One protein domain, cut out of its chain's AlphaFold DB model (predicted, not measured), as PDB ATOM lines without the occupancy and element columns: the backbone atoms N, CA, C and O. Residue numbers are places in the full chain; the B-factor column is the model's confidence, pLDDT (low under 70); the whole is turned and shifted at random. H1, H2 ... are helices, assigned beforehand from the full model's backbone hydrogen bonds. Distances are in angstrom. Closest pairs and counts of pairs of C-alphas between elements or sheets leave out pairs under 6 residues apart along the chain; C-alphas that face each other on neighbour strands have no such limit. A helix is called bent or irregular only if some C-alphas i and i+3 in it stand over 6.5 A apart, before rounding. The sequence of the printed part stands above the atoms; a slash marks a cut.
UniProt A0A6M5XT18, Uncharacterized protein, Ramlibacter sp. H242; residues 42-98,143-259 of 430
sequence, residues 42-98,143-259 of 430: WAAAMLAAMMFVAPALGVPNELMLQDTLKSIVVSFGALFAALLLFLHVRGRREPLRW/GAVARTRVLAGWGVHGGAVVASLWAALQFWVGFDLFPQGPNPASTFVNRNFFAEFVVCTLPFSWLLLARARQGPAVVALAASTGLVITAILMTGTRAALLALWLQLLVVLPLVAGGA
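AT A GLANCE: This is residues 42 to 98 and 143 to 259 of the 430 residues of an uncharacterized protein of Ramlibacter sp. H242 (UniProt A0A6M5XT18). Long helix H3 runs through the middle, with H1 and then H2 side by side along it in a row, and bent H4 and oblique H5 packed on its other side. H6 lies beyond them, packed on H4a, and residues 89 to 98 stick out. The all-helix printed part has 174 residues with six named helices, H1 to H6 in chain order, and no named strand. It is compact, with a radius of gyration of the C-alphas of 17.7 A, and spans 56 by 46 by 29 A.

HOW THE PARTS SIT: H3, residues 145 to 173, touches H1, residues 42 to 56, the same way at a shallow tilt of 15 degrees; their closest C-alphas, Phe 52 and Gly 159, are 3.9 A apart. H1 forms a hairpin with H2, residues 66 to 89, closest at C-alphas 43 and 81, 4.7 A. H2 and H3 are apart. H4, residues 191 to 211, was assigned as one helix by its hydrogen bonds but is bent, C-alphas 200 and 203 being 7.0 A apart; its arms are H4a, residues 191 to 200, and H4b, residues 203 to 211. H3 touches H4b with residues 150 to 157 alone, at a steep tilt of 63 degrees, closest at C-alphas 153 and 204, 5.3 A. H5, residues 215 to 235, touches H3 at a steep tilt of 51 degrees, closest at C-alphas 231 and 164, 5.4 A. H6, residues 238 to 259, touches H4a with residues 239 to 244 alone, closest at C-alphas 240 and 195, 5.7 A. Every O i to N i+4 pair is within hydrogen-bond range in H2, H3, H4a, H4b and H5; the counts are 10 of 11 in H1 and 16 of 18 in H6.

IN THESE COORDINATES: H1 begins at C-alpha 42 (154.812, 240.740, 121.819) and H6 ends at C-alpha 259 (127.861, 233.845, 110.310). First to last C-alpha, H3 measures 40.9 A, H2 34.4 A, H5 30.8 A and H6 30.4 A.

THE WHOLE: The C-alphas farthest apart, Arg 93 and Val 173, are 56.6 A apart. Residues 99 to 142 are not printed; C-alphas 98 and 143 are 13.2 A apart across the cut. The link from H3 to H4 is long, 17 residues. Residues 143 to 146 have pLDDT under 70.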
ATOM      1  N   TRP A  42     153.600 241.544 121.852       88.25
ATOM      2  CA  TRP A  42     154.812 240.740 121.819       88.25
ATOM      3  C   TRP A  42     154.588 239.287 122.222       88.25
ATOM      4  O   TRP A  42     155.131 238.410 121.566       88.25
ATOM      5  N   ALA A  43     153.771 239.004 123.241       87.00
ATOM      6  CA  ALA A  43     153.488 237.616 123.619       87.00
ATOM      7  C   ALA A  43     152.742 236.877 122.491       87.00
ATOM      8  O   ALA A  43     153.110 235.767 122.113       87.00
ATOM      9  N   ALA A  44     151.744 237.533 121.889       85.94
ATOM     10  CA  ALA A  44     151.029 237.016 120.725       85.94
ATOM     11  C   ALA A  44     151.952 236.864 119.506       85.94
ATOM     12  O   ALA A  44     151.869 235.863 118.799       85.94
ATOM     13  N   ALA A  45     152.840 237.833 119.274       90.81
ATOM     14  CA  ALA A  45     153.819 237.784 118.194       90.81
ATOM     15  C   ALA A  45     154.816 236.639 118.388       90.81
ATOM     16  O   ALA A  45     155.121 235.946 117.425       90.81
ATOM     17  N   MET A  46     155.263 236.389 119.621       90.38
ATOM     18  CA  MET A  46     156.153 235.272 119.933       90.38
ATOM     19  C   MET A  46     155.463 233.925 119.707       90.38
ATOM     20  O   MET A  46     156.046 233.031 119.103       90.38
ATOM     21  N   LEU A  47     154.200 233.785 120.121       88.62
ATOM     22  CA  LEU A  47     153.415 232.579 119.845       88.62
ATOM     23  C   LEU A  47     153.206 232.372 118.343       88.62
ATOM     24  O   LEU A  47     153.387 231.264 117.849       88.62
ATOM     25  N   ALA A  48     152.870 233.430 117.606       92.25
ATOM     26  CA  ALA A  48     152.736 233.367 116.155       92.25
ATOM     27  C   ALA A  48     154.062 232.984 115.479       92.25
ATOM     28  O   ALA A  48     154.073 232.117 114.609       92.25
ATOM     29  N   ALA A  49     155.178 233.571 115.918       94.69
ATOM     30  CA  ALA A  49     156.510 233.237 115.433       94.69
ATOM     31  C   ALA A  49     156.856 231.772 115.724       94.69
ATOM     32  O   ALA A  49     157.304 231.067 114.832       94.69
ATOM     33  N   MET A  50     156.576 231.271 116.927       94.94
ATOM     34  CA  MET A  50     156.775 229.862 117.274       94.94
ATOM     35  C   MET A  50     155.944 228.929 116.379       94.94
ATOM     36  O   MET A  50     156.482 227.958 115.851       94.94
ATOM     37  N   MET A  51     154.658 229.237 116.169       93.06
ATOM     38  CA  MET A  51     153.762 228.454 115.301       93.06
ATOM     39  C   MET A  51     154.183 228.479 113.828       93.06
ATOM     40  O   MET A  51     153.904 227.533 113.098       93.06
ATOM     41  N   PHE A  52     154.876 229.536 113.402       96.06
ATOM     42  CA  PHE A  52     155.485 229.634 112.081       96.06
ATOM     43  C   PHE A  52     156.786 228.821 111.988       96.06
ATOM     44  O   PHE A  52     156.947 228.000 111.088       96.06
ATOM     45  N   VAL A  53     157.707 229.024 112.934       95.69
ATOM     46  CA  VAL A  53     159.071 228.472 112.910       95.69
ATOM     47  C   VAL A  53     159.080 226.958 113.119       95.69
ATOM     48  O   VAL A  53     159.811 226.254 112.426       95.69
ATOM     49  N   ALA A  54     158.269 226.433 114.041       94.19
ATOM     50  CA  ALA A  54     158.270 225.009 114.382       94.19
ATOM     51  C   ALA A  54     158.012 224.064 113.184       94.19
ATOM     52  O   ALA A  54     158.751 223.087 113.042       94.19
ATOM     53  N   PRO A  55     157.016 224.306 112.309       94.12
ATOM     54  CA  PRO A  55     156.826 223.503 111.097       94.12
ATOM     55  C   PRO A  55     157.748 223.917 109.937       94.12
ATOM     56  O   PRO A  55     158.038 223.085 109.075       94.12
ATOM     57  N   ALA A  56     158.221 225.167 109.902       95.25
ATOM     58  CA  ALA A  56     159.072 225.680 108.828       95.25
ATOM     59  C   ALA A  56     160.515 225.150 108.879       95.25
ATOM     60  O   ALA A  56     161.150 225.029 107.830       95.25
ATOM     61  N   LEU A  57     161.029 224.839 110.075       94.88
ATOM     62  CA  LEU A  57     162.390 224.340 110.273       94.88
ATOM     63  C   LEU A  57     162.465 222.809 110.224       94.88
ATOM     64  O   LEU A  57     161.746 222.105 110.936       94.88
ATOM     65  N   GLY A  58     163.397 222.303 109.416       91.50
ATOM     66  CA  GLY A  58     163.819 220.903 109.386       91.50
ATOM     67  C   GLY A  58     165.288 220.756 109.787       91.50
ATOM     68  O   GLY A  58     166.046 221.725 109.774       91.50
ATOM     69  N   VAL A  59     165.687 219.541 110.165       92.06
ATOM     70  CA  VAL A  59     167.079 219.219 110.506       92.06
ATOM     71  C   VAL A  59     167.729 218.535 109.304       92.06
ATOM     72  O   VAL A  59     167.214 217.503 108.885       92.06
ATOM     73  N   PRO A  60     168.840 219.051 108.756       91.44
ATOM     74  CA  PRO A  60     169.472 218.458 107.577       91.44
ATOM     75  C   PRO A  60     170.361 217.239 107.884       91.44
ATOM     76  O   PRO A  60     170.948 216.664 106.978       91.44
ATOM     77  N   ASN A  61     170.516 216.853 109.154       88.06
ATOM     78  CA  ASN A  61     171.371 215.744 109.579       88.06
ATOM     79  C   ASN A  61     170.621 214.756 110.482       88.06
ATOM     80  O   ASN A  61     169.732 215.143 111.236       88.06
ATOM     81  N   GLU A  62     171.021 213.484 110.438       83.94
ATOM     82  CA  GLU A  62     170.432 212.416 111.261       83.94
ATOM     83  C   GLU A  62     170.870 212.464 112.735       83.94
ATOM     84  O   GLU A  62     170.224 211.867 113.596       83.94
ATOM     85  N   LEU A  63     171.955 213.186 113.044       85.88
ATOM     86  CA  LEU A  63     172.517 213.258 114.398       85.88
ATOM     87  C   LEU A  63     171.583 213.979 115.373       85.88
ATOM     88  O   LEU A  63     171.572 213.670 116.566       85.88
ATOM     89  N   MET A  64     170.786 214.928 114.881       84.44
ATOM     90  CA  MET A  64     169.786 215.611 115.685       84.44
ATOM     91  C   MET A  64     168.386 215.122 115.317       84.44
ATOM     92  O   MET A  64     167.815 215.494 114.294       84.44
ATOM     93  N   LEU A  65     167.802 214.311 116.206       84.25
ATOM     94  CA  LEU A  65     166.436 213.825 116.047       84.25
ATOM     95  C   LEU A  65     165.487 215.016 115.871       84.25
ATOM     96  O   LEU A  65     165.403 215.902 116.722       84.25
ATOM     97  N   GLN A  66     164.762 215.021 114.762       85.25
ATOM     98  CA  GLN A  66     163.937 216.142 114.329       85.25
ATOM     99  C   GLN A  66     162.878 216.560 115.370       85.25
ATOM    100  O   GLN A  66     162.571 217.744 115.519       85.25
ATOM    101  N   ASP A  67     162.372 215.600 116.147       84.56
ATOM    102  CA  ASP A  67     161.451 215.850 117.260       84.56
ATOM    103  C   ASP A  67     162.079 216.705 118.369       84.56
ATOM    104  O   ASP A  67     161.371 217.450 119.042       84.56
ATOM    105  N   THR A  68     163.398 216.612 118.555       86.88
ATOM    106  CA  THR A  68     164.163 217.380 119.548       86.88
ATOM    107  C   THR A  68     164.313 218.838 119.141       86.88
ATOM    108  O   THR A  68     164.127 219.719 119.977       86.88
ATOM    109  N   LEU A  69     164.572 219.133 117.863       88.44
ATOM    110  CA  LEU A  69     164.587 220.527 117.411       88.44
ATOM    111  C   LEU A  69     163.204 221.162 117.578       88.44
ATOM    112  O   LEU A  69     163.078 222.236 118.164       88.44
ATOM    113  N   LYS A  70     162.159 220.476 117.101       89.12
ATOM    114  CA  LYS A  70     160.783 220.986 117.143       89.12
ATOM    115  C   LYS A  70     160.327 221.261 118.574       89.12
ATOM    116  O   LYS A  70     159.761 222.317 118.846       89.12
ATOM    117  N   SER A  71     160.635 220.376 119.518       85.44
ATOM    118  CA  SER A  71     160.313 220.614 120.924       85.44
ATOM    119  C   SER A  71     161.131 221.713 121.574       85.44
ATOM    120  O   SER A  71     160.594 222.395 122.440       85.44
ATOM    121  N   ILE A  72     162.406 221.881 121.205       87.44
ATOM    122  CA  ILE A  72     163.241 222.978 121.700       87.44
ATOM    123  C   ILE A  72     162.592 224.294 121.273       87.44
ATOM    124  O   ILE A  72     162.279 225.118 122.129       87.44
ATOM    125  N   VAL A  73     162.276 224.442 119.983       90.50
ATOM    126  CA  VAL A  73     161.604 225.635 119.441       90.50
ATOM    127  C   VAL A  73     160.284 225.907 120.167       90.50
ATOM    128  O   VAL A  73     160.059 227.026 120.626       90.50
ATOM    129  N   VAL A  74     159.429 224.889 120.323       87.88
ATOM    130  CA  VAL A  74     158.132 225.042 121.005       87.88
ATOM    131  C   VAL A  74     158.305 225.370 122.491       87.88
ATOM    132  O   VAL A  74     157.608 226.237 123.009       87.88
ATOM    133  N   SER A  75     159.251 224.736 123.184       82.94
ATOM    134  CA  SER A  75     159.465 224.950 124.622       82.94
ATOM    135  C   SER A  75     160.036 226.336 124.910       82.94
ATOM    136  O   SER A  75     159.515 227.037 125.775       82.94
ATOM    137  N   PHE A  76     161.059 226.767 124.164       86.00
ATOM    138  CA  PHE A  76     161.619 228.114 124.298       86.00
ATOM    139  C   PHE A  76     160.603 229.186 123.895       86.00
ATOM    140  O   PHE A  76     160.459 230.179 124.606       86.00
ATOM    141  N   GLY A  77     159.853 228.968 122.808       88.19
ATOM    142  CA  GLY A  77     158.790 229.876 122.376       88.19
ATOM    143  C   GLY A  77     157.687 230.025 123.426       88.19
ATOM    144  O   GLY A  77     157.315 231.148 123.771       88.19
ATOM    145  N   ALA A  78     157.217 228.912 123.995       82.88
ATOM    146  CA  ALA A  78     156.215 228.911 125.057       82.88
ATOM    147  C   ALA A  78     156.735 229.566 126.347       82.88
ATOM    148  O   ALA A  78     156.031 230.385 126.936       82.88
ATOM    149  N   LEU A  79     157.972 229.263 126.760       80.81
ATOM    150  CA  LEU A  79     158.591 229.859 127.947       80.81
ATOM    151  C   LEU A  79     158.751 231.375 127.792       80.81
ATOM    152  O   LEU A  79     158.405 232.127 128.701       80.81
ATOM    153  N   PHE A  80     159.225 231.840 126.633       85.81
ATOM    154  CA  PHE A  80     159.395 233.268 126.372       85.81
ATOM    155  C   PHE A  80     158.050 233.992 126.275       85.81
ATOM    156  O   PHE A  80     157.890 235.073 126.840       85.81
ATOM    157  N   ALA A  81     157.052 233.387 125.624       84.06
ATOM    158  CA  ALA A  81     155.696 233.928 125.581       84.06
ATOM    159  C   ALA A  81     155.080 234.039 126.986       84.06
ATOM    160  O   ALA A  81     154.492 235.072 127.313       84.06
ATOM    161  N   ALA A  82     155.261 233.017 127.831       81.38
ATOM    162  CA  ALA A  82     154.818 233.031 129.221       81.38
ATOM    163  C   ALA A  82     155.547 234.109 130.034       81.38
ATOM    164  O   ALA A  82     154.894 234.877 130.737       81.38
ATOM    165  N   LEU A  83     156.871 234.233 129.899       87.06
ATOM    166  CA  LEU A  83     157.658 235.271 130.570       87.06
ATOM    167  C   LEU A  83     157.186 236.677 130.174       87.06
ATOM    168  O   LEU A  83     156.893 237.489 131.049       87.06
ATOM    169  N   LEU A  84     157.052 236.956 128.873       87.50
ATOM    170  CA  LEU A  84     156.535 238.234 128.371       87.50
ATOM    171  C   LEU A  84     155.143 238.539 128.920       87.50
ATOM    172  O   LEU A  84     154.840 239.683 129.266       87.50
ATOM    173  N   LEU A  85     154.298 237.516 129.015       83.44
ATOM    174  CA  LEU A  85     152.979 237.667 129.587       83.44
ATOM    175  C   LEU A  85     153.035 237.950 131.092       83.44
ATOM    176  O   LEU A  85     152.366 238.876 131.534       83.44
ATOM    177  N   PHE A  86     153.829 237.226 131.881       85.31
ATOM    178  CA  PHE A  86     153.976 237.501 133.314       85.31
ATOM    179  C   PHE A  86     154.500 238.913 133.566       85.31
ATOM    180  O   PHE A  86     153.974 239.620 134.425       85.31
ATOM    181  N   LEU A  87     155.475 239.360 132.771       89.25
ATOM    182  CA  LEU A  87     155.968 240.734 132.812       89.25
ATOM    183  C   LEU A  87     154.855 241.743 132.495       89.25
ATOM    184  O   LEU A  87     154.777 242.788 133.137       89.25
ATOM    185  N   HIS A  88     153.959 241.418 131.559       84.88
ATOM    186  CA  HIS A  88     152.809 242.260 131.234       84.88
ATOM    187  C   HIS A  88     151.724 242.250 132.326       84.88
ATOM    188  O   HIS A  88     151.146 243.290 132.638       84.88
ATOM    189  N   VAL A  89     151.447 241.089 132.922       83.00
ATOM    190  CA  VAL A  89     150.423 240.902 133.960       83.00
ATOM    191  C   VAL A  89     150.858 241.509 135.290       83.00
ATOM    192  O   VAL A  89     150.008 242.021 136.008       83.00
ATOM    193  N   ARG A  90     152.162 241.555 135.596       87.38
ATOM    194  CA  ARG A  90     152.691 242.147 136.839       87.38
ATOM    195  C   ARG A  90     152.268 243.609 137.048       87.38
ATOM    196  O   ARG A  90     152.191 244.059 138.186       87.38
ATOM    197  N   GLY A  91     151.995 244.345 135.969       83.75
ATOM    198  CA  GLY A  91     151.502 245.726 136.028       83.75
ATOM    199  C   GLY A  91     149.977 245.869 136.099       83.75
ATOM    200  O   GLY A  91     149.486 246.988 136.241       83.75
ATOM    201  N   ARG A  92     149.209 244.778 135.976       80.56
ATOM    202  CA  ARG A  92     147.739 244.809 135.998       80.56
ATOM    203  C   ARG A  92     147.215 244.624 137.422       80.56
ATOM    204  O   ARG A  92     147.675 243.756 138.151       80.56
ATOM    205  N   ARG A  93     146.217 245.431 137.793       83.94
ATOM    206  CA  ARG A  93     145.494 245.329 139.077       83.94
ATOM    207  C   ARG A  93     144.165 244.577 138.974       83.94
ATOM    208  O   ARG A  93     143.525 244.330 139.987       83.94
ATOM    209  N   GLU A  94     143.737 244.234 137.763       82.88
ATOM    210  CA  GLU A  94     142.483 243.518 137.543       82.88
ATOM    211  C   GLU A  94     142.651 242.011 137.789       82.88
ATOM    212  O   GLU A  94     143.654 241.433 137.357       82.88
ATOM    213  N   PRO A  95     141.677 241.351 138.441       79.88
ATOM    214  CA  PRO A  95     141.722 239.911 138.665       79.88
ATOM    215  C   PRO A  95     141.657 239.144 137.336       79.88
ATOM    216  O   PRO A  95     140.859 239.463 136.449       79.88
ATOM    217  N   LEU A  96     142.483 238.100 137.197       76.88
ATOM    218  CA  LEU A  96     142.452 237.224 136.024       76.88
ATOM    219  C   LEU A  96     141.113 236.484 135.953       76.88
ATOM    220  O   LEU A  96     140.736 235.752 136.868       76.88
ATOM    221  N   ARG A  97     140.415 236.625 134.823       78.81
ATOM    222  CA  ARG A  97     139.195 235.865 134.539       78.81
ATOM    223  C   ARG A  97     139.560 234.495 133.974       78.81
ATOM    224  O   ARG A  97     139.856 234.360 132.787       78.81
ATOM    225  N   TRP A  98     139.527 233.480 134.828       77.75
ATOM    226  CA  TRP A  98     139.719 232.090 134.427       77.75
ATOM    227  C   TRP A  98     138.503 231.585 133.650       77.75
ATOM    228  O   TRP A  98     137.385 231.597 134.156       77.75
ATOM    229  N   GLY A 143     139.263 240.143 125.918       45.66
ATOM    230  CA  GLY A 143     139.349 241.330 125.043       45.66
ATOM    231  C   GLY A 143     140.489 241.281 124.011       45.66
ATOM    232  O   GLY A 143     140.251 241.408 122.812       45.66
ATOM    233  N   ALA A 144     141.713 240.929 124.432       52.69
ATOM    234  CA  ALA A 144     142.909 240.911 123.570       52.69
ATOM    235  C   ALA A 144     142.928 239.738 122.568       52.69
ATOM    236  O   ALA A 144     143.876 239.553 121.790       52.69
ATOM    237  N   VAL A 145     141.882 238.912 122.594       59.31
ATOM    238  CA  VAL A 145     141.794 237.663 121.850       59.31
ATOM    239  C   VAL A 145     141.622 237.893 120.357       59.31
ATOM    240  O   VAL A 145     142.144 237.103 119.580       59.31
ATOM    241  N   ALA A 146     140.937 238.949 119.915       65.50
ATOM    242  CA  ALA A 146     140.691 239.141 118.485       65.50
ATOM    243  C   ALA A 146     142.005 239.332 117.709       65.50
ATOM    244  O   ALA A 146     142.285 238.584 116.769       65.50
ATOM    245  N   ARG A 147     142.853 240.265 118.161       72.81
ATOM    246  CA  ARG A 147     144.165 240.529 117.551       72.81
ATOM    247  C   ARG A 147     145.126 239.356 117.736       72.81
ATOM    248  O   ARG A 147     145.806 238.978 116.788       72.81
ATOM    249  N   THR A 148     145.136 238.747 118.922       78.75
ATOM    250  CA  THR A 148     145.983 237.582 119.218       78.75
ATOM    251  C   THR A 148     145.605 236.375 118.357       78.75
ATOM    252  O   THR A 148     146.490 235.736 117.802       78.75
ATOM    253  N   ARG A 149     144.305 236.101 118.161       81.94
ATOM    254  CA  ARG A 149     143.810 235.032 117.276       81.94
ATOM    255  C   ARG A 149     144.197 235.278 115.825       81.94
ATOM    256  O   ARG A 149     144.581 234.333 115.151       81.94
ATOM    257  N   VAL A 150     144.094 236.520 115.341       88.88
ATOM    258  CA  VAL A 150     144.491 236.850 113.963       88.88
ATOM    259  C   VAL A 150     145.989 236.643 113.781       88.88
ATOM    260  O   VAL A 150     146.392 235.973 112.840       88.88
ATOM    261  N   LEU A 151     146.812 237.157 114.698       90.62
ATOM    262  CA  LEU A 151     148.265 237.031 114.604       90.62
ATOM    263  C   LEU A 151     148.727 235.573 114.730       90.62
ATOM    264  O   LEU A 151     149.537 235.116 113.930       90.62
ATOM    265  N   ALA A 152     148.164 234.819 115.676       89.50
ATOM    266  CA  ALA A 152     148.413 233.387 115.798       89.50
ATOM    267  C   ALA A 152     147.946 232.626 114.548       89.50
ATOM    268  O   ALA A 152     148.670 231.765 114.061       89.50
ATOM    269  N   GLY A 153     146.786 232.987 113.988       93.19
ATOM    270  CA  GLY A 153     146.288 232.441 112.727       93.19
ATOM    271  C   GLY A 153     147.268 232.661 111.576       93.19
ATOM    272  O   GLY A 153     147.541 231.723 110.834       93.19
ATOM    273  N   TRP A 154     147.860 233.857 111.470       95.88
ATOM    274  CA  TRP A 154     148.927 234.143 110.501       95.88
ATOM    275  C   TRP A 154     150.172 233.287 110.731       95.88
ATOM    276  O   TRP A 154     150.725 232.770 109.765       95.88
ATOM    277  N   GLY A 155     150.587 233.097 111.986       95.38
ATOM    278  CA  GLY A 155     151.711 232.222 112.331       95.38
ATOM    279  C   GLY A 155     151.474 230.769 111.915       95.38
ATOM    280  O   GLY A 155     152.300 230.178 111.224       95.38
ATOM    281  N   VAL A 156     150.308 230.220 112.268       95.31
ATOM    282  CA  VAL A 156     149.896 228.848 111.925       95.31
ATOM    283  C   VAL A 156     149.783 228.666 110.409       95.31
ATOM    284  O   VAL A 156     150.343 227.715 109.866       95.31
ATOM    285  N   HIS A 157     149.103 229.583 109.713       97.31
ATOM    286  CA  HIS A 157     148.964 229.530 108.258       97.31
ATOM    287  C   HIS A 157     150.321 229.658 107.559       97.31
ATOM    288  O   HIS A 157     150.644 228.845 106.700       97.31
ATOM    289  N   GLY A 158     151.149 230.629 107.954       97.88
ATOM    290  CA  GLY A 158     152.485 230.803 107.387       97.88
ATOM    291  C   GLY A 158     153.362 229.564 107.582       97.88
ATOM    292  O   GLY A 158     154.025 229.128 106.643       97.88
ATOM    293  N   GLY A 159     153.314 228.950 108.769       96.75
ATOM    294  CA  GLY A 159     154.022 227.703 109.052       96.75
ATOM    295  C   GLY A 159     153.542 226.543 108.175       96.75
ATOM    296  O   GLY A 159     154.359 225.803 107.626       96.75
ATOM    297  N   ALA A 160     152.226 226.422 107.976       97.38
ATOM    298  CA  ALA A 160     151.635 225.431 107.078       97.38
ATOM    299  C   ALA A 160     152.031 225.648 105.612       97.38
ATOM    300  O   ALA A 160     152.315 224.677 104.912       97.38
ATOM    301  N   VAL A 161     152.094 226.900 105.151       98.38
ATOM    302  CA  VAL A 161     152.512 227.254 103.786       98.38
ATOM    303  C   VAL A 161     153.967 226.871 103.545       98.38
ATOM    304  O   VAL A 161     154.251 226.206 102.553       98.38
ATOM    305  N   VAL A 162     154.881 227.220 104.455       97.94
ATOM    306  CA  VAL A 162     156.304 226.860 104.316       97.94
ATOM    307  C   VAL A 162     156.492 225.344 104.376       97.94
ATOM    308  O   VAL A 162     157.178 224.777 103.530       97.94
ATOM    309  N   ALA A 163     155.824 224.657 105.308       96.94
ATOM    310  CA  ALA A 163     155.851 223.197 105.355       96.94
ATOM    311  C   ALA A 163     155.298 222.569 104.058       96.94
ATOM    312  O   ALA A 163     155.876 221.618 103.530       96.94
ATOM    313  N   SER A 164     154.218 223.117 103.504       97.88
ATOM    314  CA  SER A 164     153.633 222.649 102.241       97.88
ATOM    315  C   SER A 164     154.545 222.911 101.046       97.88
ATOM    316  O   SER A 164     154.627 222.071 100.155       97.88
ATOM    317  N   LEU A 165     155.283 224.024 101.050       97.75
ATOM    318  CA  LEU A 165     156.289 224.322 100.036       97.75
ATOM    319  C   LEU A 165     157.418 223.283 100.054       97.75
ATOM    320  O   LEU A 165     157.787 222.779  98.996       97.75
ATOM    321  N   TRP A 166     157.908 222.900 101.238       97.31
ATOM    322  CA  TRP A 166     158.895 221.822 101.364       97.31
ATOM    323  C   TRP A 166     158.363 220.482 100.844       97.31
ATOM    324  O   TRP A 166     159.061 219.808 100.090       97.31
ATOM    325  N   ALA A 167     157.123 220.115 101.186       96.69
ATOM    326  CA  ALA A 167     156.493 218.892 100.679       96.69
ATOM    327  C   ALA A 167     156.340 218.906  99.150       96.69
ATOM    328  O   ALA A 167     156.630 217.909  98.492       96.69
ATOM    329  N   ALA A 168     155.913 220.032  98.575       97.44
ATOM    330  CA  ALA A 168     155.772 220.177  97.130       97.44
ATOM    331  C   ALA A 168     157.131 220.085  96.419       97.44
ATOM    332  O   ALA A 168     157.246 219.408  95.400       97.44
ATOM    333  N   LEU A 169     158.176 220.699  96.985       96.69
ATOM    334  CA  LEU A 169     159.532 220.640  96.441       96.69
ATOM    335  C   LEU A 169     160.107 219.214  96.486       96.69
ATOM    336  O   LEU A 169     160.711 218.759  95.515       96.69
ATOM    337  N   GLN A 170     159.860 218.480  97.573       95.69
ATOM    338  CA  GLN A 170     160.196 217.056  97.687       95.69
ATOM    339  C   GLN A 170     159.465 216.206  96.651       95.69
ATOM    340  O   GLN A 170     160.069 215.338  96.030       95.69
ATOM    341  N   PHE A 171     158.171 216.460  96.452       96.00
ATOM    342  CA  PHE A 171     157.349 215.696  95.520       96.00
ATOM    343  C   PHE A 171     157.729 215.948  94.055       96.00
ATOM    344  O   PHE A 171     157.829 215.001  93.280       96.00
ATOM    345  N   TRP A 172     157.944 217.208  93.663       97.12
ATOM    346  CA  TRP A 172     158.210 217.567  92.267       97.12
ATOM    347  C   TRP A 172     159.668 217.408  91.851       97.12
ATOM    348  O   TRP A 172     159.928 217.005  90.722       97.12
ATOM    349  N   VAL A 173     160.610 217.759  92.730       97.00
ATOM    350  CA  VAL A 173     162.037 217.872  92.378       97.00
ATOM    351  C   VAL A 173     162.884 216.805  93.078       97.00
ATOM    352  O   VAL A 173     164.070 216.688  92.794       97.00
ATOM    353  N   GLY A 174     162.306 216.001  93.979       94.06
ATOM    354  CA  GLY A 174     163.078 215.028  94.760       94.06
ATOM    355  C   GLY A 174     164.043 215.711  95.734       94.06
ATOM    356  O   GLY A 174     165.189 215.305  95.882       94.06
ATOM    357  N   PHE A 175     163.620 216.823  96.336       94.62
ATOM    358  CA  PHE A 175     164.466 217.602  97.236       94.62
ATOM    359  C   PHE A 175     164.650 216.924  98.602       94.62
ATOM    360  O   PHE A 175     163.830 217.092  99.502       94.62
ATOM    361  N   ASP A 176     165.762 216.218  98.785       93.38
ATOM    362  CA  ASP A 176     166.032 215.400  99.976       93.38
ATOM    363  C   ASP A 176     166.943 216.093 101.012       93.38
ATOM    364  O   ASP A 176     167.862 215.494 101.564       93.38
ATOM    365  N   LEU A 177     166.702 217.380 101.305       93.25
ATOM    366  CA  LEU A 177     167.487 218.113 102.317       93.25
ATOM    367  C   LEU A 177     167.285 217.574 103.743       93.25
ATOM    368  O   LEU A 177     168.163 217.724 104.588       93.25
ATOM    369  N   PHE A 178     166.120 216.992 104.024       92.31
ATOM    370  CA  PHE A 178     165.768 216.463 105.339       92.31
ATOM    371  C   PHE A 178     165.664 214.936 105.257       92.31
ATOM    372  O   PHE A 178     165.035 214.448 104.319       92.31
ATOM    373  N   PRO A 179     166.229 214.175 106.211       88.00
ATOM    374  CA  PRO A 179     166.063 212.729 106.261       88.00
ATOM    375  C   PRO A 179     164.620 212.389 106.661       88.00
ATOM    376  O   PRO A 179     164.130 212.811 107.710       88.00
ATOM    377  N   GLN A 180     163.924 211.633 105.817       87.25
ATOM    378  CA  GLN A 180     162.502 211.307 105.976       87.25
ATOM    379  C   GLN A 180     162.255 209.855 105.577       87.25
ATOM    380  O   GLN A 180     163.078 209.219 104.923       87.25
ATOM    381  N   GLY A 181     161.098 209.333 105.981       85.62
ATOM    382  CA  GLY A 181     160.587 208.075 105.456       85.62
ATOM    383  C   GLY A 181     160.044 208.239 104.024       85.62
ATOM    384  O   GLY A 181     160.739 208.723 103.138       85.62
ATOM    385  N   PRO A 182     158.793 207.835 103.751       89.19
ATOM    386  CA  PRO A 182     158.197 208.019 102.430       89.19
ATOM    387  C   PRO A 182     157.932 209.497 102.103       89.19
ATOM    388  O   PRO A 182     157.151 210.150 102.802       89.19
ATOM    389  N   ASN A 183     158.516 209.985 101.006       88.38
ATOM    390  CA  ASN A 183     158.243 211.316 100.458       88.38
ATOM    391  C   ASN A 183     156.782 211.438  99.949       88.38
ATOM    392  O   ASN A 183     156.213 210.445  99.479       88.38
ATOM    393  N   PRO A 184     156.167 212.639  99.999       91.50
ATOM    394  CA  PRO A 184     156.651 213.865 100.640       91.50
ATOM    395  C   PRO A 184     156.235 213.937 102.120       91.50
ATOM    396  O   PRO A 184     155.055 213.779 102.449       91.50
ATOM    397  N   ALA A 185     157.183 214.212 103.018       89.25
ATOM    398  CA  ALA A 185     156.906 214.403 104.443       89.25
ATOM    399  C   ALA A 185     157.305 215.799 104.961       89.25
ATOM    400  O   ALA A 185     157.112 216.095 106.138       89.25
ATOM    401  N   SER A 186     157.734 216.714 104.085       91.94
ATOM    402  CA  SER A 186     158.183 218.070 104.422       91.94
ATOM    403  C   SER A 186     159.365 218.025 105.401       91.94
ATOM    404  O   SER A 186     160.301 217.247 105.249       91.94
ATOM    405  N   THR A 187     159.328 218.852 106.437       88.88
ATOM    406  CA  THR A 187     160.224 218.795 107.585       88.88
ATOM    407  C   THR A 187     159.787 217.733 108.586       88.88
ATOM    408  O   THR A 187     160.221 217.825 109.722       88.88
ATOM    409  N   PHE A 188     158.854 216.822 108.277       87.19
ATOM    410  CA  PHE A 188     158.396 215.762 109.179       87.19
ATOM    411  C   PHE A 188     159.024 214.423 108.791       87.19
ATOM    412  O   PHE A 188     159.181 214.118 107.618       87.19
ATOM    413  N   VAL A 189     159.304 213.568 109.780       88.75
ATOM    414  CA  VAL A 189     159.861 212.228 109.526       88.75
ATOM    415  C   VAL A 189     158.842 211.334 108.800       88.75
ATOM    416  O   VAL A 189     159.209 210.404 108.084       88.75
ATOM    417  N   ASN A 190     157.544 211.607 108.980       91.75
ATOM    418  CA  ASN A 190     156.442 210.802 108.460       91.75
ATOM    419  C   ASN A 190     155.385 211.681 107.779       91.75
ATOM    420  O   ASN A 190     154.841 212.603 108.397       91.75
ATOM    421  N   ARG A 191     155.028 211.323 106.538       93.38
ATOM    422  CA  ARG A 191     153.990 211.986 105.735       93.38
ATOM    423  C   ARG A 191     152.627 212.078 106.425       93.38
ATOM    424  O   ARG A 191     151.911 213.051 106.218       93.38
ATOM    425  N   ASN A 192     152.270 211.105 107.267       92.62
ATOM    426  CA  ASN A 192     150.997 211.114 107.990       92.62
ATOM    427  C   ASN A 192     150.952 212.256 109.013       92.62
ATOM    428  O   ASN A 192     149.939 212.941 109.101       92.62
ATOM    429  N   PHE A 193     152.054 212.501 109.733       89.62
ATOM    430  CA  PHE A 193     152.127 213.603 110.699       89.62
ATOM    431  C   PHE A 193     152.095 214.959 110.008       89.62
ATOM    432  O   PHE A 193     151.429 215.871 110.489       89.62
ATOM    433  N   PHE A 194     152.779 215.083 108.868       94.44
ATOM    434  CA  PHE A 194     152.685 216.281 108.043       94.44
ATOM    435  C   PHE A 194     151.238 216.532 107.598       94.44
ATOM    436  O   PHE A 194     150.711 217.620 107.817       94.44
ATOM    437  N   ALA A 195     150.569 215.522 107.036       94.06
ATOM    438  CA  ALA A 195     149.208 215.670 106.533       94.06
ATOM    439  C   ALA A 195     148.204 216.018 107.647       94.06
ATOM    440  O   ALA A 195     147.373 216.906 107.471       94.06
ATOM    441  N   GLU A 196     148.310 215.368 108.809       91.12
ATOM    442  CA  GLU A 196     147.480 215.666 109.979       91.12
ATOM    443  C   GLU A 196     147.702 217.098 110.478       91.12
ATOM    444  O   GLU A 196     146.735 217.839 110.669       91.12
ATOM    445  N   PHE A 197     148.965 217.512 110.619       93.50
ATOM    446  CA  PHE A 197     149.322 218.877 110.999       93.50
ATOM    447  C   PHE A 197     148.690 219.893 110.046       93.50
ATOM    448  O   PHE A 197     147.977 220.795 110.488       93.50
ATOM    449  N   VAL A 198     148.903 219.727 108.740       95.38
ATOM    450  CA  VAL A 198     148.438 220.680 107.733       95.38
ATOM    451  C   VAL A 198     146.912 220.749 107.682       95.38
ATOM    452  O   VAL A 198     146.361 221.851 107.681       95.38
ATOM    453  N   VAL A 199     146.210 219.613 107.727       94.00
ATOM    454  CA  VAL A 199     144.738 219.606 107.781       94.00
ATOM    455  C   VAL A 199     144.224 220.324 109.031       94.00
ATOM    456  O   VAL A 199     143.247 221.070 108.954       94.00
ATOM    457  N   CYS A 200     144.901 220.201 110.173       92.12
ATOM    458  CA  CYS A 200     144.530 220.936 111.384       92.12
ATOM    459  C   CYS A 200     144.721 222.464 111.263       92.12
ATOM    460  O   CYS A 200     144.138 223.212 112.048       92.12
ATOM    461  N   THR A 201     145.486 222.953 110.278       94.88
ATOM    462  CA  THR A 201     145.705 224.396 110.052       94.88
ATOM    463  C   THR A 201     144.679 225.056 109.121       94.88
ATOM    464  O   THR A 201     144.558 226.287 109.100       94.88
ATOM    465  N   LEU A 202     143.906 224.270 108.365       94.31
ATOM    466  CA  LEU A 202     142.945 224.786 107.382       94.31
ATOM    467  C   LEU A 202     141.863 225.699 107.980       94.31
ATOM    468  O   LEU A 202     141.619 226.753 107.386       94.31
ATOM    469  N   PRO A 203     141.283 225.423 109.170       90.31
ATOM    470  CA  PRO A 203     140.313 226.335 109.779       90.31
ATOM    471  C   PRO A 203     140.867 227.749 110.008       90.31
ATOM    472  O   PRO A 203     140.143 228.733 109.852       90.31
ATOM    473  N   PHE A 204     142.161 227.877 110.326       91.75
ATOM    474  CA  PHE A 204     142.815 229.180 110.488       91.75
ATOM    475  C   PHE A 204     143.010 229.883 109.144       91.75
ATOM    476  O   PHE A 204     142.785 231.088 109.049       91.75
ATOM    477  N   SER A 205     143.364 229.131 108.102       95.19
ATOM    478  CA  SER A 205     143.502 229.648 106.734       95.19
ATOM    479  C   SER A 205     142.173 230.210 106.220       95.19
ATOM    480  O   SER A 205     142.118 231.332 105.716       95.19
ATOM    481  N   TRP A 206     141.072 229.485 106.442       93.44
ATOM    482  CA  TRP A 206     139.726 229.944 106.092       93.44
ATOM    483  C   TRP A 206     139.279 231.149 106.912       93.44
ATOM    484  O   TRP A 206     138.697 232.077 106.355       93.44
ATOM    485  N   LEU A 207     139.589 231.184 108.212       89.19
ATOM    486  CA  LEU A 207     139.305 232.345 109.056       89.19
ATOM    487  C   LEU A 207     140.038 233.603 108.563       89.19
ATOM    488  O   LEU A 207     139.453 234.687 108.561       89.19
ATOM    489  N   LEU A 208     141.305 233.476 108.152       93.69
ATOM    490  CA  LEU A 208     142.074 234.585 107.579       93.69
ATOM    491  C   LEU A 208     141.482 235.043 106.245       93.69
ATOM    492  O   LEU A 208     141.297 236.243 106.052       93.69
ATOM    493  N   LEU A 209     141.133 234.102 105.364       94.12
ATOM    494  CA  LEU A 209     140.521 234.401 104.070       94.12
ATOM    495  C   LEU A 209     139.164 235.104 104.235       94.12
ATOM    496  O   LEU A 209     138.926 236.123 103.597       94.12
ATOM    497  N   ALA A 210     138.320 234.634 105.157       90.94
ATOM    498  CA  ALA A 210     137.024 235.241 105.466       90.94
ATOM    499  C   ALA A 210     137.140 236.660 106.055       90.94
ATOM    500  O   ALA A 210     136.204 237.453 105.968       90.94
ATOM    501  N   ARG A 211     138.281 236.993 106.674       90.50
ATOM    502  CA  ARG A 211     138.557 238.325 107.236       90.50
ATOM    503  C   ARG A 211     139.297 239.253 106.278       90.50
ATOM    504  O   ARG A 211     139.350 240.459 106.533       90.50
ATOM    505  N   ALA A 212     139.876 238.728 105.206       94.06
ATOM    506  CA  ALA A 212     140.616 239.523 104.244       94.06
ATOM    507  C   ALA A 212     139.657 240.427 103.454       94.06
ATOM    508  O   ALA A 212     138.749 239.962 102.774       94.06
ATOM    509  N   ARG A 213     139.861 241.745 103.551       92.50
ATOM    510  CA  ARG A 213     139.065 242.753 102.821       92.50
ATOM    511  C   ARG A 213     139.775 243.314 101.592       92.50
ATOM    512  O   ARG A 213     139.146 243.936 100.746       92.50
ATOM    513  N   GLN A 214     141.094 243.143 101.512       90.56
ATOM    514  CA  GLN A 214     141.908 243.672 100.422       90.56
ATOM    515  C   GLN A 214     142.034 242.625  99.317       90.56
ATOM    516  O   GLN A 214     142.510 241.523  99.584       90.56
ATOM    517  N   GLY A 215     141.686 242.993  98.080       93.88
ATOM    518  CA  GLY A 215     141.820 242.135  96.895       93.88
ATOM    519  C   GLY A 215     143.146 241.358  96.808       93.88
ATOM    520  O   GLY A 215     143.096 240.133  96.725       93.88
ATOM    521  N   PRO A 216     144.331 241.999  96.912       95.56
ATOM    522  CA  PRO A 216     145.600 241.271  96.829       95.56
ATOM    523  C   PRO A 216     145.811 240.288  97.988       95.56
ATOM    524  O   PRO A 216     146.339 239.201  97.776       95.56
ATOM    525  N   ALA A 217     145.362 240.627  99.201       94.62
ATOM    526  CA  ALA A 217     145.469 239.733 100.352       94.62
ATOM    527  C   ALA A 217     144.564 238.502 100.197       94.62
ATOM    528  O   ALA A 217     144.978 237.399 100.545       94.62
ATOM    529  N   VAL A 218     143.358 238.675  99.639       96.38
ATOM    530  CA  VAL A 218     142.440 237.567  99.325       96.38
ATOM    531  C   VAL A 218     143.076 236.627  98.304       96.38
ATOM    532  O   VAL A 218     143.086 235.420  98.525       96.38
ATOM    533  N   VAL A 219     143.657 237.164  97.225       97.38
ATOM    534  CA  VAL A 219     144.331 236.355  96.195       97.38
ATOM    535  C   VAL A 219     145.527 235.604  96.781       97.38
ATOM    536  O   VAL A 219     145.648 234.401  96.562       97.38
ATOM    537  N   ALA A 220     146.372 236.275  97.569       97.25
ATOM    538  CA  ALA A 220     147.530 235.648  98.200       97.25
ATOM    539  C   ALA A 220     147.123 234.522  99.165       97.25
ATOM    540  O   ALA A 220     147.679 233.430  99.086       97.25
ATOM    541  N   LEU A 221     146.123 234.761 100.024       97.38
ATOM    542  CA  LEU A 221     145.603 233.760 100.961       97.38
ATOM    543  C   LEU A 221     144.903 232.599 100.249       97.38
ATOM    544  O   LEU A 221     145.021 231.455 100.683       97.38
ATOM    545  N   ALA A 222     144.174 232.862  99.164       97.38
ATOM    546  CA  ALA A 222     143.542 231.816  98.366       97.38
ATOM    547  C   ALA A 222     144.597 230.940  97.676       97.38
ATOM    548  O   ALA A 222     144.520 229.716  97.758       97.38
ATOM    549  N   ALA A 223     145.614 231.556  97.065       98.12
ATOM    550  CA  ALA A 223     146.711 230.846  96.415       98.12
ATOM    551  C   ALA A 223     147.527 230.012  97.416       98.12
ATOM    552  O   ALA A 223     147.783 228.832  97.173       98.12
ATOM    553  N   SER A 224     147.884 230.582  98.570       98.31
ATOM    554  CA  SER A 224     148.629 229.870  99.612       98.31
ATOM    555  C   SER A 224     147.805 228.742 100.242       98.31
ATOM    556  O   SER A 224     148.332 227.658 100.480       98.31
ATOM    557  N   THR A 225     146.497 228.934 100.439       98.00
ATOM    558  CA  THR A 225     145.591 227.860 100.886       98.00
ATOM    559  C   THR A 225     145.460 226.763  99.822       98.00
ATOM    560  O   THR A 225     145.452 225.581 100.160       98.00
ATOM    561  N   GLY A 226     145.418 227.125  98.537       97.88
ATOM    562  CA  GLY A 226     145.432 226.172  97.424       97.88
ATOM    563  C   GLY A 226     146.706 225.323  97.389       97.88
ATOM    564  O   GLY A 226     146.623 224.105  97.222       97.88
ATOM    565  N   LEU A 227     147.874 225.931  97.631       98.12
ATOM    566  CA  LEU A 227     149.145 225.212  97.782       98.12
ATOM    567  C   LEU A 227     149.084 224.209  98.942       98.12
ATOM    568  O   LEU A 227     149.470 223.054  98.781       98.12
ATOM    569  N   VAL A 228     148.558 224.637 100.090       98.19
ATOM    570  CA  VAL A 228     148.392 223.797 101.282       98.19
ATOM    571  C   VAL A 228     147.500 222.580 100.996       98.19
ATOM    572  O   VAL A 228     147.863 221.449 101.320       98.19
ATOM    573  N   ILE A 229     146.359 222.783 100.331       97.31
ATOM    574  CA  ILE A 229     145.457 221.693  99.921       97.31
ATOM    575  C   ILE A 229     146.151 220.762  98.921       97.31
ATOM    576  O   ILE A 229     146.086 219.544  99.066       97.31
ATOM    577  N   THR A 230     146.859 221.317  97.937       97.62
ATOM    578  CA  THR A 230     147.605 220.534  96.941       97.62
ATOM    579  C   THR A 230     148.658 219.648  97.607       97.62
ATOM    580  O   THR A 230     148.757 218.466  97.283       97.62
ATOM    581  N   ALA A 231     149.387 220.173  98.597       97.12
ATOM    582  CA  ALA A 231     150.354 219.394  99.362       97.12
ATOM    583  C   ALA A 231     149.689 218.241 100.134       97.12
ATOM    584  O   ALA A 231     150.231 217.139 100.141       97.12
ATOM    585  N   ILE A 232     148.493 218.437 100.712       96.94
ATOM    586  CA  ILE A 232     147.719 217.339 101.326       96.94
ATOM    587  C   ILE A 232     147.431 216.240 100.294       96.94
ATOM    588  O   ILE A 232     147.655 215.063 100.587       96.94
ATOM    589  N   LEU A 233     146.987 216.607  99.085       96.75
ATOM    590  CA  LEU A 233     146.705 215.646  98.011       96.75
ATOM    591  C   LEU A 233     147.961 214.858  97.601       96.75
ATOM    592  O   LEU A 233     147.880 213.642  97.432       96.75
ATOM    593  N   MET A 234     149.126 215.514  97.530       96.62
ATOM    594  CA  MET A 234     150.410 214.863  97.221       96.62
ATOM    595  C   MET A 234     150.812 213.799  98.249       96.62
ATOM    596  O   MET A 234     151.476 212.830  97.893       96.62
ATOM    597  N   THR A 235     150.398 213.931  99.517       95.19
ATOM    598  CA  THR A 235     150.712 212.910 100.535       95.19
ATOM    599  C   THR A 235     149.982 211.582 100.311       95.19
ATOM    600  O   THR A 235     150.437 210.544 100.798       95.19
ATOM    601  N   GLY A 236     148.827 211.602  99.630       92.50
ATOM    602  CA  GLY A 236     147.983 210.422  99.399       92.50
ATOM    603  C   GLY A 236     147.396 209.787 100.671       92.50
ATOM    604  O   GLY A 236     146.994 208.620 100.658       92.50
ATOM    605  N   THR A 237     147.363 210.503 101.798       94.38
ATOM    606  CA  THR A 237     146.941 209.931 103.085       94.38
ATOM    607  C   THR A 237     145.416 209.939 103.240       94.38
ATOM    608  O   THR A 237     144.764 210.982 103.281       94.38
ATOM    609  N   ARG A 238     144.812 208.748 103.366       95.38
ATOM    610  CA  ARG A 238     143.344 208.586 103.452       95.38
ATOM    611  C   ARG A 238     142.724 209.368 104.612       95.38
ATOM    612  O   ARG A 238     141.674 209.975 104.442       95.38
ATOM    613  N   ALA A 239     143.378 209.367 105.775       89.75
ATOM    614  CA  ALA A 239     142.891 210.071 106.959       89.75
ATOM    615  C   ALA A 239     142.838 211.593 106.744       89.75
ATOM    616  O   ALA A 239     141.838 212.218 107.086       89.75
ATOM    617  N   ALA A 240     143.865 212.178 106.118       89.88
ATOM    618  CA  ALA A 240     143.892 213.608 105.834       89.88
ATOM    619  C   ALA A 240     142.841 214.003 104.792       89.88
ATOM    620  O   ALA A 240     142.189 215.028 104.954       89.88
ATOM    621  N   LEU A 241     142.615 213.170 103.769       93.75
ATOM    622  CA  LEU A 241     141.542 213.388 102.794       93.75
ATOM    623  C   LEU A 241     140.162 213.354 103.459       93.75
ATOM    624  O   LEU A 241     139.350 214.242 103.216       93.75
ATOM    625  N   LEU A 242     139.899 212.368 104.322       94.88
ATOM    626  CA  LEU A 242     138.640 212.296 105.070       94.88
ATOM    627  C   LEU A 242     138.453 213.514 105.980       94.88
ATOM    628  O   LEU A 242     137.365 214.081 106.020       94.88
ATOM    629  N   ALA A 243     139.507 213.944 106.675       92.06
ATOM    630  CA  ALA A 243     139.461 215.125 107.526       92.06
ATOM    631  C   ALA A 243     139.266 216.420 106.713       92.06
ATOM    632  O   ALA A 243     138.469 217.264 107.114       92.06
ATOM    633  N   LEU A 244     139.904 216.553 105.544       93.38
ATOM    634  CA  LEU A 244     139.681 217.659 104.606       93.38
ATOM    635  C   LEU A 244     138.218 217.708 104.141       93.38
ATOM    636  O   LEU A 244     137.591 218.764 104.202       93.38
ATOM    637  N   TRP A 245     137.653 216.567 103.733       95.06
ATOM    638  CA  TRP A 245     136.242 216.469 103.343       95.06
ATOM    639  C   TRP A 245     135.301 216.801 104.497       95.06
ATOM    640  O   TRP A 245     134.349 217.553 104.307       95.06
ATOM    641  N   LEU A 246     135.580 216.301 105.702       93.50
ATOM    642  CA  LEU A 246     134.795 216.613 106.895       93.50
ATOM    643  C   LEU A 246     134.822 218.116 107.197       93.50
ATOM    644  O   LEU A 246     133.787 218.719 107.469       93.50
ATOM    645  N   GLN A 247     135.992 218.746 107.116       91.56
ATOM    646  CA  GLN A 247     136.112 220.183 107.331       91.56
ATOM    647  C   GLN A 247     135.371 220.987 106.248       91.56
ATOM    648  O   GLN A 247     134.682 221.951 106.579       91.56
ATOM    649  N   LEU A 248     135.456 220.579 104.978       91.62
ATOM    650  CA  LEU A 248     134.786 221.257 103.865       91.62
ATOM    651  C   LEU A 248     133.256 221.104 103.909       91.62
ATOM    652  O   LEU A 248     132.546 222.077 103.673       91.62
ATOM    653  N   LEU A 249     132.752 219.903 104.210       94.25
ATOM    654  CA  LEU A 249     131.323 219.575 104.153       94.25
ATOM    655  C   LEU A 249     130.578 219.839 105.465       94.25
ATOM    656  O   LEU A 249     129.374 220.071 105.431       94.25
ATOM    657  N   VAL A 250     131.259 219.800 106.614       91.19
ATOM    658  CA  VAL A 250     130.620 219.962 107.932       91.19
ATOM    659  C   VAL A 250     131.032 221.273 108.585       91.19
ATOM    660  O   VAL A 250     130.176 222.081 108.939       91.19
ATOM    661  N   VAL A 251     132.334 221.530 108.728       83.81
ATOM    662  CA  VAL A 251     132.808 222.703 109.484       83.81
ATOM    663  C   VAL A 251     132.527 224.000 108.726       83.81
ATOM    664  O   VAL A 251     131.999 224.942 109.318       83.81
ATOM    665  N   LEU A 252     132.830 224.057 107.425       86.25
ATOM    666  CA  LEU A 252     132.642 225.272 106.630       86.25
ATOM    667  C   LEU A 252     131.170 225.726 106.592       86.25
ATOM    668  O   LEU A 252     130.923 226.900 106.878       86.25
ATOM    669  N   PRO A 253     130.178 224.848 106.324       87.81
ATOM    670  CA  PRO A 253     128.774 225.247 106.310       87.81
ATOM    671  C   PRO A 253     128.244 225.627 107.691       87.81
ATOM    672  O   PRO A 253     127.452 226.559 107.786       87.81
ATOM    673  N   LEU A 254     128.701 224.978 108.769       82.88
ATOM    674  CA  LEU A 254     128.322 225.366 110.133       82.88
ATOM    675  C   LEU A 254     128.831 226.772 110.479       82.88
ATOM    676  O   LEU A 254     128.087 227.584 111.030       82.88
ATOM    677  N   VAL A 255     130.075 227.088 110.111       80.25
ATOM    678  CA  VAL A 255     130.657 228.421 110.328       80.25
ATOM    679  C   VAL A 255     129.974 229.467 109.445       80.25
ATOM    680  O   VAL A 255     129.611 230.537 109.936       80.25
ATOM    681  N   ALA A 256     129.754 229.164 108.164       82.38
ATOM    682  CA  ALA A 256     129.076 230.061 107.231       82.38
ATOM    683  C   ALA A 256     127.608 230.294 107.618       82.38
ATOM    684  O   ALA A 256     127.130 231.425 107.562       82.38
ATOM    685  N   GLY A 257     126.905 229.251 108.067       84.81
ATOM    686  CA  GLY A 257     125.529 229.322 108.553       84.81
ATOM    687  C   GLY A 257     125.410 230.138 109.838       84.81
ATOM    688  O   GLY A 257     124.546 231.009 109.928       84.81
ATOM    689  N   GLY A 258     126.322 229.936 110.797       79.75
ATOM    690  CA  GLY A 258     126.400 230.745 112.016       79.75
ATOM    691  C   GLY A 258     126.701 232.219 111.727       79.75
ATOM    692  O   GLY A 258     126.065 233.109 112.294       79.75
ATOM    693  N   ALA A 259     127.610 232.490 110.783       76.44
ATOM    694  CA  ALA A 259     127.861 233.845 110.310       76.44
ATOM    695  C   ALA A 259     126.598 234.435 109.666       76.44
ATOM    696  O   ALA A 259     126.124 235.472 110.118       76.44
TER     697      ALA A 259